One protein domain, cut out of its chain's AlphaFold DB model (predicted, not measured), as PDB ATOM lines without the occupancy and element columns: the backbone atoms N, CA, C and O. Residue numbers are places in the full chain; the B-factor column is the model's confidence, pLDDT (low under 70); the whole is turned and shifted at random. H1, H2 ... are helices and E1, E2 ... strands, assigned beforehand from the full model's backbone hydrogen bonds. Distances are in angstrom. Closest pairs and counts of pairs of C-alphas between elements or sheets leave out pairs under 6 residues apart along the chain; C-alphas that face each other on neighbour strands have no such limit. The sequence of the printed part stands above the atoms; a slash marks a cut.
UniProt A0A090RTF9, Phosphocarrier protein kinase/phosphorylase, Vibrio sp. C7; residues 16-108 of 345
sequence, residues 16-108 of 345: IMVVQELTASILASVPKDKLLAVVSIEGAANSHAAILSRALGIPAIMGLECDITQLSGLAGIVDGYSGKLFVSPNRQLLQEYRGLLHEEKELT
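Overview. This is residues 16 to 108 of the 345 residues of the protein "Phosphocarrier protein kinase/phosphorylase" of Vibrio sp. C7 (UniProt A0A090RTF9). A small parallel sheet of three strands, E1, E2 and E3, has the short helix H2 over one face and H1 grazing it, while the hairpin E4 and E5 packs loosely on the sheet from the side away from H2. Beyond the hairpin, the long helix H3 packs on E4 with its first part, and its residues 99 to 108 stick out as a free arm. The printed part has 93 residues, with three named helices and five named strands in the order E1, H1, E2, H2, E3, E4, E5, H3, and its class is mixed. The three-stranded sheet runs E1, E2, E3; the two-stranded sheet, E4 and E5, is antiparallel. The whole is compact, with a radius of gyration of the C-alphas of 13.3 A and spans of 33 by 32 by 23 A.

Along the chain. Find C-alpha 16 at (209.700, 186.863, 98.311), where E1 begins and runs to residue 19. H1 follows at residues 24 to 28, then E2 at residues 35 to 40, 13.9 A long. Next come H2 at residues 48 to 55, 10.7 A long, and E3 at residues 60 to 62. Find C-alpha 76 at (213.515, 191.005, 102.726) for the start of E4, residues 76 to 79; E5 is residues 84 to 87. From C-alpha 91, H3 runs 25.4 A to C-alpha 108 at (219.457, 168.781, 108.100).

Arrangement. Start at E1 and E2, parallel at 26 degrees, where N 17 and O 37 are 2.9 A apart, within hydrogen-bond range. E2 and E3 are parallel at 8 degrees, with N 61 and O 38 at 3.0 A. E1, H1, E2 and E2, H2, E3 are strand-helix-strand units, two parallel neighbour strands with a helix between, each with a right-handed crossover. H1 only grazes the sheet, with residues 26 to 27. H1 and H2 touch, the closest C-alphas being those of Ala 24 and Ala 49, 5.3 A apart. H2 lies over E3 at a height of 9.1 A over the sheet, along the strands at 19 degrees on the local plane; their closest C-alphas, Ser 53 and Ala 60, are 6.4 A apart. Look next at the hairpin E4 and E5, antiparallel at 170 degrees, with N 77 and O 86 at 2.9 A. The closest C-alphas of E2 and E4, Ala 37 and Val 78, are 6.7 A apart. Those of E4 and H3, Ile 77 and Leu 94, are 7.7 A apart. H3 is not on the three-stranded sheet and is apart from H1 and H2. In H1, H2 and H3 every O i to N i+4 pair is within hydrogen-bond range.

Size, cuts and confidence. Thr 69 and Leu 107 have the two C-alphas farthest apart, 37.3 A. The printed part has no cut. The link from E3 to E4, residues 63 to 75, is long. The mean pLDDT of the printed part is 82.6; look for values under 70 at residues 45 to 48, 51 and 55.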
ATOM      1  N   ILE A  16     210.721 186.962  97.266       92.88
ATOM      2  CA  ILE A  16     209.700 186.863  98.311       92.88
ATOM      3  C   ILE A  16     208.437 187.489  97.730       92.88
ATOM      4  O   ILE A  16     208.466 188.646  97.308       92.88
ATOM      5  N   MET A  17     207.347 186.732  97.682       91.31
ATOM      6  CA  MET A  17     206.080 187.217  97.151       91.31
ATOM      7  C   MET A  17     205.245 187.832  98.269       91.31
ATOM      8  O   MET A  17     204.974 187.169  99.266       91.31
ATOM      9  N   VAL A  18     204.818 189.082  98.091       91.81
ATOM     10  CA  VAL A  18     203.902 189.762  99.014       91.81
ATOM     11  C   VAL A  18     202.629 190.120  98.257       91.81
ATOM     12  O   VAL A  18     202.701 190.781  97.222       91.81
ATOM     13  N   VAL A  19     201.478 189.662  98.746       89.81
ATOM     14  CA  VAL A  19     200.171 189.837  98.093       89.81
ATOM     15  C   VAL A  19     199.106 190.277  99.088       89.81
ATOM     16  O   VAL A  19     199.239 190.059 100.291       89.81
ATOM     17  N   GLN A  20     198.042 190.904  98.576       85.75
ATOM     18  CA  GLN A  20     196.892 191.279  99.400       85.75
ATOM     19  C   GLN A  20     196.217 190.020  99.942       85.75
ATOM     20  O   GLN A  20     196.086 189.855 101.147       85.75
ATOM     21  N   GLU A  21     195.878 189.106  99.039       84.12
ATOM     22  CA  GLU A  21     195.296 187.810  99.345       84.12
ATOM     23  C   GLU A  21     196.042 186.745  98.545       84.12
ATOM     24  O   GLU A  21     196.236 186.871  97.330       84.12
ATOM     25  N   LEU A  22     196.486 185.693  99.227       85.12
ATOM     26  CA  LEU A  22     197.122 184.567  98.571       85.12
ATOM     27  C   LEU A  22     196.082 183.583  98.033       85.12
ATOM     28  O   LEU A  22     195.281 183.029  98.782       85.12
ATOM     29  N   THR A  23     196.177 183.281  96.741       81.12
ATOM     30  CA  THR A  23     195.347 182.274  96.072       81.12
ATOM     31  C   THR A  23     196.203 181.146  95.492       81.12
ATOM     32  O   THR A  23     197.410 181.290  95.275       81.12
ATOM     33  N   ALA A  24     195.582 179.996  95.215       74.62
ATOM     34  CA  ALA A  24     196.269 178.850  94.617       74.62
ATOM     35  C   ALA A  24     196.832 179.160  93.216       74.62
ATOM     36  O   ALA A  24     197.922 178.704  92.876       74.62
ATOM     37  N   SER A  25     196.122 179.968  92.420       73.19
ATOM     38  CA  SER A  25     196.582 180.394  91.092       73.19
ATOM     39  C   SER A  25     197.824 181.280  91.176       73.19
ATOM     40  O   SER A  25     198.745 181.110  90.380       73.19
ATOM     41  N   ILE A  26     197.889 182.167  92.174       80.81
ATOM     42  CA  ILE A  26     199.072 182.991  92.442       80.81
ATOM     43  C   ILE A  26     200.263 182.105  92.821       80.81
ATOM     44  O   ILE A  26     201.334 182.256  92.237       80.81
ATOM     45  N   LEU A  27     200.082 181.136  93.723       80.62
ATOM     46  CA  LEU A  27     201.142 180.183  94.079       80.62
ATOM     47  C   LEU A  27     201.653 179.389  92.868       80.62
ATOM     48  O   LEU A  27     202.856 179.194  92.730       80.62
ATOM     49  N   ALA A  28     200.754 178.959  91.981       75.00
ATOM     50  CA  ALA A  28     201.105 178.203  90.779       75.00
ATOM     51  C   ALA A  28     201.768 179.058  89.683       75.00
ATOM     52  O   ALA A  28     202.410 178.514  88.787       75.00
ATOM     53  N   SER A  29     201.619 180.386  89.741       78.81
ATOM     54  CA  SER A  29     202.167 181.303  88.732       78.81
ATOM     55  C   SER A  29     203.690 181.455  88.803       78.81
ATOM     56  O   SER A  29     204.302 181.905  87.835       78.81
ATOM     57  N   VAL A  30     204.311 181.068  89.923       81.12
ATOM     58  CA  VAL A  30     205.754 181.211  90.142       81.12
ATOM     59  C   VAL A  30     206.424 179.843  90.246       81.12
ATOM     60  O   VAL A  30     205.981 179.003  91.030       81.12
ATOM     61  N   PRO A  31     207.531 179.611  89.518       80.81
ATOM     62  CA  PRO A  31     208.327 178.401  89.678       80.81
ATOM     63  C   PRO A  31     208.794 178.202  91.127       80.81
ATOM     64  O   PRO A  31     209.326 179.122  91.756       80.81
ATOM     65  N   LYS A  32     208.633 176.980  91.652       77.12
ATOM     66  CA  LYS A  32     208.957 176.623  93.047       77.12
ATOM     67  C   LYS A  32     210.409 176.941  93.428       77.12
ATOM     68  O   LYS A  32     210.671 177.334  94.557       77.12
ATOM     69  N   ASP A  33     211.349 176.796  92.499       81.19
ATOM     70  CA  ASP A  33     212.777 177.082  92.691       81.19
ATOM     71  C   ASP A  33     213.091 178.581  92.840       81.19
ATOM     72  O   ASP A  33     214.150 178.947  93.353       81.19
ATOM     73  N   LYS A  34     212.164 179.452  92.427       87.12
ATOM     74  CA  LYS A  34     212.304 180.913  92.490       87.12
ATOM     75  C   LYS A  34     211.442 181.557  93.571       87.12
ATOM     76  O   LYS A  34     211.630 182.737  93.859       87.12
ATOM     77  N   LEU A  35     210.530 180.817  94.192       89.88
ATOM     78  CA  LEU A  35     209.674 181.331  95.256       89.88
ATOM     79  C   LEU A  35     210.283 181.016  96.629       89.88
ATOM     80  O   LEU A  35     210.170 179.900  97.127       89.88
ATOM     81  N   LEU A  36     210.944 182.002  97.243       91.06
ATOM     82  CA  LEU A  36     211.627 181.826  98.532       91.06
ATOM     83  C   LEU A  36     210.661 181.788  99.716       91.06
ATOM     84  O   LEU A  36     210.914 181.078 100.684       91.06
ATOM     85  N   ALA A  37     209.608 182.601  99.666       92.31
ATOM     86  CA  ALA A  37     208.597 182.719 100.709       92.31
ATOM     87  C   ALA A  37     207.380 183.492 100.190       92.31
ATOM     88  O   ALA A  37     207.473 184.212  99.188       92.31
ATOM     89  N   VAL A  38     206.268 183.387 100.915       92.19
ATOM     90  CA  VAL A  38     205.023 184.096 100.617       92.19
ATOM     91  C   VAL A  38     204.506 184.835 101.847       92.19
ATOM     92  O   VAL A  38     204.511 184.309 102.956       92.19
ATOM     93  N   VAL A  39     204.041 186.062 101.655       92.44
ATOM     94  CA  VAL A  39     203.416 186.879 102.695       92.44
ATOM     95  C   VAL A  39     202.073 187.379 102.174       92.44
ATOM     96  O   VAL A  39     202.015 188.012 101.121       92.44
ATOM     97  N   SER A  40     201.001 187.088 102.904       90.69
ATOM     98  CA  SER A  40     199.649 187.568 102.611       90.69
ATOM     99  C   SER A  40     199.215 188.563 103.681       90.69
ATOM    100  O   SER A  40     199.349 188.273 104.875       90.69
ATOM    101  N   ILE A  41     198.694 189.720 103.265       87.88
ATOM    102  CA  ILE A  41     198.097 190.684 104.203       87.88
ATOM    103  C   ILE A  41     196.817 190.114 104.795       87.88
ATOM    104  O   ILE A  41     196.601 190.184 106.000       87.88
ATOM    105  N   GLU A  42     195.973 189.550 103.943       81.50
ATOM    106  CA  GLU A  42     194.698 188.964 104.316       81.50
ATOM    107  C   GLU A  42     194.801 187.442 104.395       81.50
ATOM    108  O   GLU A  42     195.743 186.817 103.898       81.50
ATOM    109  N   GLY A  43     193.801 186.836 105.022       75.31
ATOM    110  CA  GLY A  43     193.701 185.392 105.161       75.31
ATOM    111  C   GLY A  43     194.275 184.861 106.470       75.31
ATOM    112  O   GLY A  43     195.017 185.515 107.199       75.31
ATOM    113  N   ALA A  44     193.882 183.631 106.773       73.94
ATOM    114  CA  ALA A  44     194.261 182.927 107.986       73.94
ATOM    115  C   ALA A  44     195.265 181.807 107.684       73.94
ATOM    116  O   ALA A  44     195.401 181.345 106.545       73.94
ATOM    117  N   ALA A  45     195.960 181.335 108.721       68.62
ATOM    118  CA  ALA A  45     196.951 180.260 108.620       68.62
ATOM    119  C   ALA A  45     196.372 178.917 108.122       68.62
ATOM    120  O   ALA A  45     197.128 178.048 107.689       68.62
ATOM    121  N   ASN A  46     195.048 178.751 108.173       61.53
ATOM    122  CA  ASN A  46     194.289 177.602 107.673       61.53
ATOM    123  C   ASN A  46     193.630 177.847 106.300       61.53
ATOM    124  O   ASN A  46     192.897 176.989 105.818       61.53
ATOM    125  N   SER A  47     193.873 178.992 105.653       68.06
ATOM    126  CA  SER A  47     193.358 179.247 104.303       68.06
ATOM    127  C   SER A  47     193.898 178.226 103.295       68.06
ATOM    128  O   SER A  47     195.002 177.692 103.449       68.06
ATOM    129  N   HIS A  48     193.141 177.980 102.221       65.12
ATOM    130  CA  HIS A  48     193.505 177.020 101.170       65.12
ATOM    131  C   HIS A  48     194.924 177.263 100.634       65.12
ATOM    132  O   HIS A  48     195.714 176.329 100.483       65.12
ATOM    133  N   ALA A  49     195.284 178.527 100.408       74.81
ATOM    134  CA  ALA A  49     196.607 178.870  99.916       74.81
ATOM    135  C   ALA A  49     197.711 178.732 100.984       74.81
ATOM    136  O   ALA A  49     198.836 178.358 100.652       74.81
ATOM    137  N   ALA A  50     197.406 178.940 102.270       75.88
ATOM    138  CA  ALA A  50     198.354 178.686 103.360       75.88
ATOM    139  C   ALA A  50     198.702 177.202 103.495       75.88
ATOM    140  O   ALA A  50     199.873 176.839 103.641       75.88
ATOM    141  N   ILE A  51     197.688 176.341 103.391       67.94
ATOM    142  CA  ILE A  51     197.854 174.887 103.409       67.94
ATOM    143  C   ILE A  51     198.715 174.443 102.221       67.94
ATOM    144  O   ILE A  51     199.657 173.669 102.401       67.94
ATOM    145  N   LEU A  52     198.439 174.975 101.026       71.88
ATOM    146  CA  LEU A  52     199.220 174.703  99.820       71.88
ATOM    147  C   LEU A  52     200.683 175.132  99.953       71.88
ATOM    148  O   LEU A  52     201.573 174.331  99.681       71.88
ATOM    149  N   SER A  53     200.951 176.357 100.415       78.12
ATOM    150  CA  SER A  53     202.325 176.841 100.610       78.12
ATOM    151  C   SER A  53     203.111 175.930 101.556       78.12
ATOM    152  O   SER A  53     204.251 175.559 101.267       78.12
ATOM    153  N   ARG A  54     202.475 175.491 102.651       74.88
ATOM    154  CA  ARG A  54     203.072 174.543 103.601       74.88
ATOM    155  C   ARG A  54     203.348 173.186 102.958       74.88
ATOM    156  O   ARG A  54     204.434 172.649 103.145       74.88
ATOM    157  N   ALA A  55     202.403 172.648 102.186       65.25
ATOM    158  CA  ALA A  55     202.580 171.382 101.473       65.25
ATOM    159  C   ALA A  55     203.727 171.449 100.449       65.25
ATOM    160  O   ALA A  55     204.432 170.464 100.242       65.25
ATOM    161  N   LEU A  56     203.960 172.620  99.849       72.12
ATOM    162  CA  LEU A  56     205.072 172.861  98.931       72.12
ATOM    163  C   LEU A  56     206.419 173.088  99.641       72.12
ATOM    164  O   LEU A  56     207.449 173.110  98.966       72.12
ATOM    165  N   GLY A  57     206.438 173.215 100.972       75.69
ATOM    166  CA  GLY A  57     207.641 173.521 101.749       75.69
ATOM    167  C   GLY A  57     208.095 174.978 101.619       75.69
ATOM    168  O   GLY A  57     209.270 175.270 101.817       75.69
ATOM    169  N   ILE A  58     207.182 175.882 101.252       86.50
ATOM    170  CA  ILE A  58     207.461 177.308 101.077       86.50
ATOM    171  C   ILE A  58     207.057 178.042 102.365       86.50
ATOM    172  O   ILE A  58     205.881 177.966 102.752       86.50
ATOM    173  N   PRO A  59     207.984 178.757 103.035       88.12
ATOM    174  CA  PRO A  59     207.670 179.582 104.197       88.12
ATOM    175  C   PRO A  59     206.551 180.582 103.890       88.12
ATOM    176  O   PRO A  59     206.626 181.308 102.896       88.12
ATOM    177  N   ALA A  60     205.528 180.631 104.746       89.75
ATOM    178  CA  ALA A  60     204.376 181.507 104.562       89.75
ATOM    179  C   ALA A  60     203.981 182.247 105.842       89.75
ATOM    180  O   ALA A  60     203.913 181.640 106.912       89.75
ATOM    181  N   ILE A  61     203.662 183.535 105.706       91.12
ATOM    182  CA  ILE A  61     203.042 184.366 106.747       91.12
ATOM    183  C   ILE A  61     201.689 184.848 106.220       91.12
ATOM    184  O   ILE A  61     201.614 185.367 105.109       91.12
ATOM    185  N   MET A  62     200.633 184.688 107.019       87.88
ATOM    186  CA  MET A  62     199.275 185.140 106.695       87.88
ATOM    187  C   MET A  62     198.815 186.182 107.707       87.88
ATOM    188  O   MET A  62     199.178 186.081 108.880       87.88
ATOM    189  N   GLY A  63     197.989 187.135 107.276       84.69
ATOM    190  CA  GLY A  63     197.411 188.129 108.179       84.69
ATOM    191  C   GLY A  63     198.393 189.228 108.598       84.69
ATOM    192  O   GLY A  63     198.247 189.775 109.689       84.69
ATOM    193  N   LEU A  64     199.441 189.502 107.807       85.25
ATOM    194  CA  LEU A  64     200.442 190.507 108.170       85.25
ATOM    195  C   LEU A  64     199.996 191.910 107.741       85.25
ATOM    196  O   LEU A  64     199.972 192.229 106.554       85.25
ATOM    197  N   GLU A  65     199.750 192.789 108.706       82.19
ATOM    198  CA  GLU A  65     199.464 194.197 108.430       82.19
ATOM    199  C   GLU A  65     200.724 194.921 107.915       82.19
ATOM    200  O   GLU A  65     201.642 195.239 108.673       82.19
ATOM    201  N   CYS A  66     200.788 195.181 106.606       79.56
ATOM    202  CA  CYS A  66     201.854 195.962 105.975       79.56
ATOM    203  C   CYS A  66     201.349 196.696 104.722       79.56
ATOM    204  O   CYS A  66     200.307 196.355 104.177       79.56
ATOM    205  N   ASP A  67     202.070 197.716 104.254       80.88
ATOM    206  CA  ASP A  67     201.746 198.409 102.998       80.88
ATOM    207  C   ASP A  67     202.518 197.770 101.831       80.88
ATOM    208  O   ASP A  67     203.715 198.016 101.674       80.88
ATOM    209  N   ILE A  68     201.842 196.959 101.000       80.44
ATOM    210  CA  ILE A  68     202.450 196.270  99.839       80.44
ATOM    211  C   ILE A  68     203.122 197.248  98.874       80.44
ATOM    212  O   ILE A  68     204.142 196.907  98.267       80.44
ATOM    213  N   THR A  69     202.577 198.457  98.713       77.62
ATOM    214  CA  THR A  69     203.018 199.380  97.655       77.62
ATOM    215  C   THR A  69     204.467 199.830  97.832       77.62
ATOM    216  O   THR A  69     205.131 200.177  96.856       77.62
ATOM    217  N   GLN A  70     204.989 199.752  99.058       79.94
ATOM    218  CA  GLN A  70     206.340 200.183  99.408       79.94
ATOM    219  C   GLN A  70     207.369 199.047  99.405       79.94
ATOM    220  O   GLN A  70     208.548 199.297  99.642       79.94
ATOM    221  N   LEU A  71     206.954 197.801  99.152       84.81
ATOM    222  CA  LEU A  71     207.812 196.623  99.329       84.81
ATOM    223  C   LEU A  71     208.478 196.139  98.039       84.81
ATOM    224  O   LEU A  71     209.457 195.391  98.092       84.81
ATOM    225  N   SER A  72     207.970 196.558  96.880       86.00
ATOM    226  CA  SER A  72     208.451 196.062  95.591       86.00
ATOM    227  C   SER A  72     209.932 196.389  95.362       86.00
ATOM    228  O   SER A  72     210.371 197.529  95.512       86.00
ATOM    229  N   GLY A  73     210.714 195.369  94.999       85.56
ATOM    230  CA  GLY A  73     212.147 195.490  94.710       85.56
ATOM    231  C   GLY A  73     213.065 195.603  95.935       85.56
ATOM    232  O   GLY A  73     214.283 195.681  95.764       85.56
ATOM    233  N   LEU A  74     212.523 195.590  97.156       89.44
ATOM    234  CA  LEU A  74     213.321 195.633  98.381       89.44
ATOM    235  C   LEU A  74     213.822 194.243  98.787       89.44
ATOM    236  O   LEU A  74     213.179 193.221  98.555       89.44
ATOM    237  N   ALA A  75     214.983 194.206  99.445       89.94
ATOM    238  CA  ALA A  75     215.463 192.990 100.090       89.94
ATOM    239  C   ALA A  75     214.627 192.700 101.343       89.94
ATOM    240  O   ALA A  75     214.333 193.615 102.114       89.94
ATOM    241  N   GLY A  76     214.302 191.429 101.574       91.75
ATOM    242  CA  GLY A  76     213.515 191.005 102.726       91.75
ATOM    243  C   GLY A  76     214.050 189.737 103.384       91.75
ATOM    244  O   GLY A  76     214.764 188.954 102.757       91.75
ATOM    245  N   ILE A  77     213.693 189.545 104.652       91.88
ATOM    246  CA  ILE A  77     213.819 188.275 105.374       91.88
ATOM    247  C   ILE A  77     212.423 187.897 105.860       91.88
ATOM    248  O   ILE A  77     211.757 188.715 106.495       91.88
ATOM    249  N   VAL A  78     212.005 186.667 105.572       92.69
ATOM    250  CA  VAL A  78     210.766 186.081 106.089       92.69
ATOM    251  C   VAL A  78     211.129 185.054 107.144       92.69
ATOM    252  O   VAL A  78     211.820 184.079 106.852       92.69
ATOM    253  N   ASP A  79     210.648 185.274 108.359       88.25
ATOM    254  CA  ASP A  79     210.752 184.330 109.460       88.25
ATOM    255  C   ASP A  79     209.382 183.687 109.693       88.25
ATOM    256  O   ASP A  79     208.502 184.259 110.342       88.25
ATOM    257  N   GLY A  80     209.204 182.489 109.130       85.25
ATOM    258  CA  GLY A  80     207.970 181.717 109.258       85.25
ATOM    259  C   GLY A  80     207.723 181.156 110.662       85.25
ATOM    260  O   GLY A  80     206.588 180.800 110.964       85.25
ATOM    261  N   TYR A  81     208.741 181.097 111.530       79.06
ATOM    262  CA  TYR A  81     208.585 180.632 112.912       79.06
ATOM    263  C   TYR A  81     208.015 181.729 113.805       79.06
ATOM    264  O   TYR A  81     207.106 181.477 114.593       79.06
ATOM    265  N   SER A  82     208.549 182.948 113.686       80.25
ATOM    266  CA  SER A  82     208.096 184.090 114.489       80.25
ATOM    267  C   SER A  82     207.000 184.925 113.819       80.25
ATOM    268  O   SER A  82     206.464 185.836 114.450       80.25
ATOM    269  N   GLY A  83     206.662 184.623 112.560       84.69
ATOM    270  CA  GLY A  83     205.653 185.345 111.786       84.69
ATOM    271  C   GLY A  83     206.079 186.768 111.422       84.69
ATOM    272  O   GLY A  83     205.233 187.655 111.333       84.69
ATOM    273  N   LYS A  84     207.385 187.017 111.243       86.81
ATOM    274  CA  LYS A  84     207.936 188.363 111.005       86.81
ATOM    275  C   LYS A  84     208.482 188.535 109.592       86.81
ATOM    276  O   LYS A  84     209.177 187.669 109.064       86.81
ATOM    277  N   LEU A  85     208.232 189.714 109.026       91.50
ATOM    278  CA  LEU A  85     208.853 190.199 107.796       91.50
ATOM    279  C   LEU A  85     209.801 191.355 108.132       91.50
ATOM    280  O   LEU A  85     209.377 192.375 108.673       91.50
ATOM    281  N   PHE A  86     211.077 191.217 107.779       90.44
ATOM    282  CA  PHE A  86     212.056 192.299 107.890       90.44
ATOM    283  C   PHE A  86     212.332 192.878 106.510       90.44
ATOM    284  O   PHE A  86     212.809 192.169 105.626       90.44
ATOM    285  N   VAL A  87     212.067 194.170 106.337       91.19
ATOM    286  CA  VAL A  87     212.230 194.888 105.069       91.19
ATOM    287  C   VAL A  87     213.513 195.709 105.109       91.19
ATOM    288  O   VAL A  87     213.785 196.390 106.095       91.19
ATOM    289  N   SER A  88     214.302 195.655 104.035       90.25
ATOM    290  CA  SER A  88     215.617 196.302 103.935       90.25
ATOM    291  C   SER A  88     216.511 196.039 105.163       90.25
ATOM    292  O   SER A  88     217.006 196.986 105.784       90.25
ATOM    293  N   PRO A  89     216.716 194.763 105.552       89.75
ATOM    294  CA  PRO A  89     217.476 194.421 106.746       89.75
ATOM    295  C   PRO A  89     218.917 194.928 106.643       89.75
ATOM    296  O   PRO A  89     219.555 194.883 105.585       89.75
ATOM    297  N   ASN A  90     219.460 195.384 107.770       90.00
ATOM    298  CA  ASN A  90     220.860 195.778 107.833       90.00
ATOM    299  C   ASN A  90     221.783 194.550 107.682       90.00
ATOM    300  O   ASN A  90     221.369 193.395 107.813       90.00
ATOM    301  N   ARG A  91     223.070 194.799 107.416       89.88
ATOM    302  CA  ARG A  91     224.047 193.720 107.190       89.88
ATOM    303  C   ARG A  91     224.193 192.766 108.378       89.88
ATOM    304  O   ARG A  91     224.443 191.590 108.148       89.88
ATOM    305  N   GLN A  92     224.046 193.263 109.604       85.69
ATOM    306  CA  GLN A  92     224.194 192.463 110.819       85.69
ATOM    307  C   GLN A  92     223.049 191.454 110.951       85.69
ATOM    308  O   GLN A  92     223.306 190.261 111.064       85.69
ATOM    309  N   LEU A  93     221.803 191.918 110.827       83.12
ATOM    310  CA  LEU A  93     220.608 191.075 110.867       83.12
ATOM    311  C   LEU A  93     220.621 190.038 109.738       83.12
ATOM    312  O   LEU A  93     220.301 188.868 109.930       83.12
ATOM    313  N   LEU A  94     221.053 190.452 108.548       89.06
ATOM    314  CA  LEU A  94     221.153 189.562 107.399       89.06
ATOM    315  C   LEU A  94     222.248 188.495 107.579       89.06
ATOM    316  O   LEU A  94     222.098 187.375 107.094       89.06
ATOM    317  N   GLN A  95     223.338 188.812 108.283       83.19
ATOM    318  CA  GLN A  95     224.371 187.839 108.641       83.19
ATOM    319  C   GLN A  95     223.878 186.846 109.699       83.19
ATOM    320  O   GLN A  95     224.153 185.656 109.566       83.19
ATOM    321  N   GLU A  96     223.126 187.312 110.694       81.88
ATOM    322  CA  GLU A  96     222.528 186.475 111.737       81.88
ATOM    323  C   GLU A  96     221.566 185.437 111.144       81.88
ATOM    324  O   GLU A  96     221.777 184.237 111.313       81.88
ATOM    325  N   TYR A  97     220.596 185.867 110.331       86.69
ATOM    326  CA  TYR A  97     219.657 184.950 109.672       86.69
ATOM    327  C   TYR A  97     220.335 184.007 108.669       86.69
ATOM    328  O   TYR A  97     219.920 182.861 108.511       86.69
ATOM    329  N   ARG A  98     221.418 184.441 108.007       87.38
ATOM    330  CA  ARG A  98     222.248 183.527 107.203       87.38
ATOM    331  C   ARG A  98     222.955 182.480 108.061       87.38
ATOM    332  O   ARG A  98     223.119 181.358 107.587       87.38
ATOM    333  N   GLY A  99     223.374 182.840 109.274       80.25
ATOM    334  CA  GLY A  99     223.920 181.916 110.267       80.25
ATOM    335  C   GLY A  99     222.893 180.860 110.664       80.25
ATOM    336  O   GLY A  99     223.176 179.676 110.516       80.25
ATOM    337  N   LEU A 100     221.676 181.283 111.022       81.25
ATOM    338  CA  LEU A 100     220.566 180.379 111.349       81.25
ATOM    339  C   LEU A 100     220.249 179.410 110.199       81.25
ATOM    340  O   LEU A 100     220.187 178.203 110.406       81.25
ATOM    341  N   LEU A 101     220.153 179.913 108.962       81.62
ATOM    342  CA  LEU A 101     219.957 179.065 107.777       81.62
ATOM    343  C   LEU A 101     221.119 178.087 107.544       81.62
ATOM    344  O   LEU A 101     220.926 177.019 106.962       81.62
ATOM    345  N   HIS A 102     222.346 178.458 107.914       83.38
ATOM    346  CA  HIS A 102     223.495 177.567 107.795       83.38
ATOM    347  C   HIS A 102     223.452 176.465 108.854       83.38
ATOM    348  O   HIS A 102     223.622 175.303 108.495       83.38
ATOM    349  N   GLU A 103     223.169 176.814 110.109       76.31
ATOM    350  CA  GLU A 103     222.979 175.859 111.207       76.31
ATOM    351  C   GLU A 103     221.856 174.871 110.897       76.31
ATOM    352  O   GLU A 103     222.058 173.663 111.004       76.31
ATOM    353  N   GLU A 104     220.714 175.363 110.412       77.19
ATOM    354  CA  GLU A 104     219.600 174.527 109.970       77.19
ATOM    355  C   GLU A 104     220.045 173.561 108.866       77.19
ATOM    356  O   GLU A 104     219.835 172.357 108.976       77.19
ATOM    357  N   LYS A 105     220.768 174.045 107.847       80.00
ATOM    358  CA  LYS A 105     221.311 173.190 106.776       80.00
ATOM    359  C   LYS A 105     222.334 172.169 107.266       80.00
ATOM    360  O   LYS A 105     222.418 171.093 106.674       80.00
ATOM    361  N   GLU A 106     223.169 172.500 108.249       80.06
ATOM    362  CA  GLU A 106     224.111 171.552 108.859       80.06
ATOM    363  C   GLU A 106     223.354 170.484 109.652       80.06
ATOM    364  O   GLU A 106     223.637 169.300 109.484       80.06
ATOM    365  N   LEU A 107     222.341 170.876 110.431       71.12
ATOM    366  CA  LEU A 107     221.482 169.953 111.167       71.12
ATOM    367  C   LEU A 107     220.720 169.028 110.210       71.12
ATOM    368  O   LEU A 107     220.770 167.810 110.371       71.12
ATOM    369  N   THR A 108     220.097 169.573 109.160       74.56
ATOM    370  CA  THR A 108     219.457 168.781 108.100       74.56
ATOM    371  C   THR A 108     220.456 167.821 107.465       74.56
ATOM    372  O   THR A 108     220.132 166.654 107.264       74.56
TER     373      THR A 108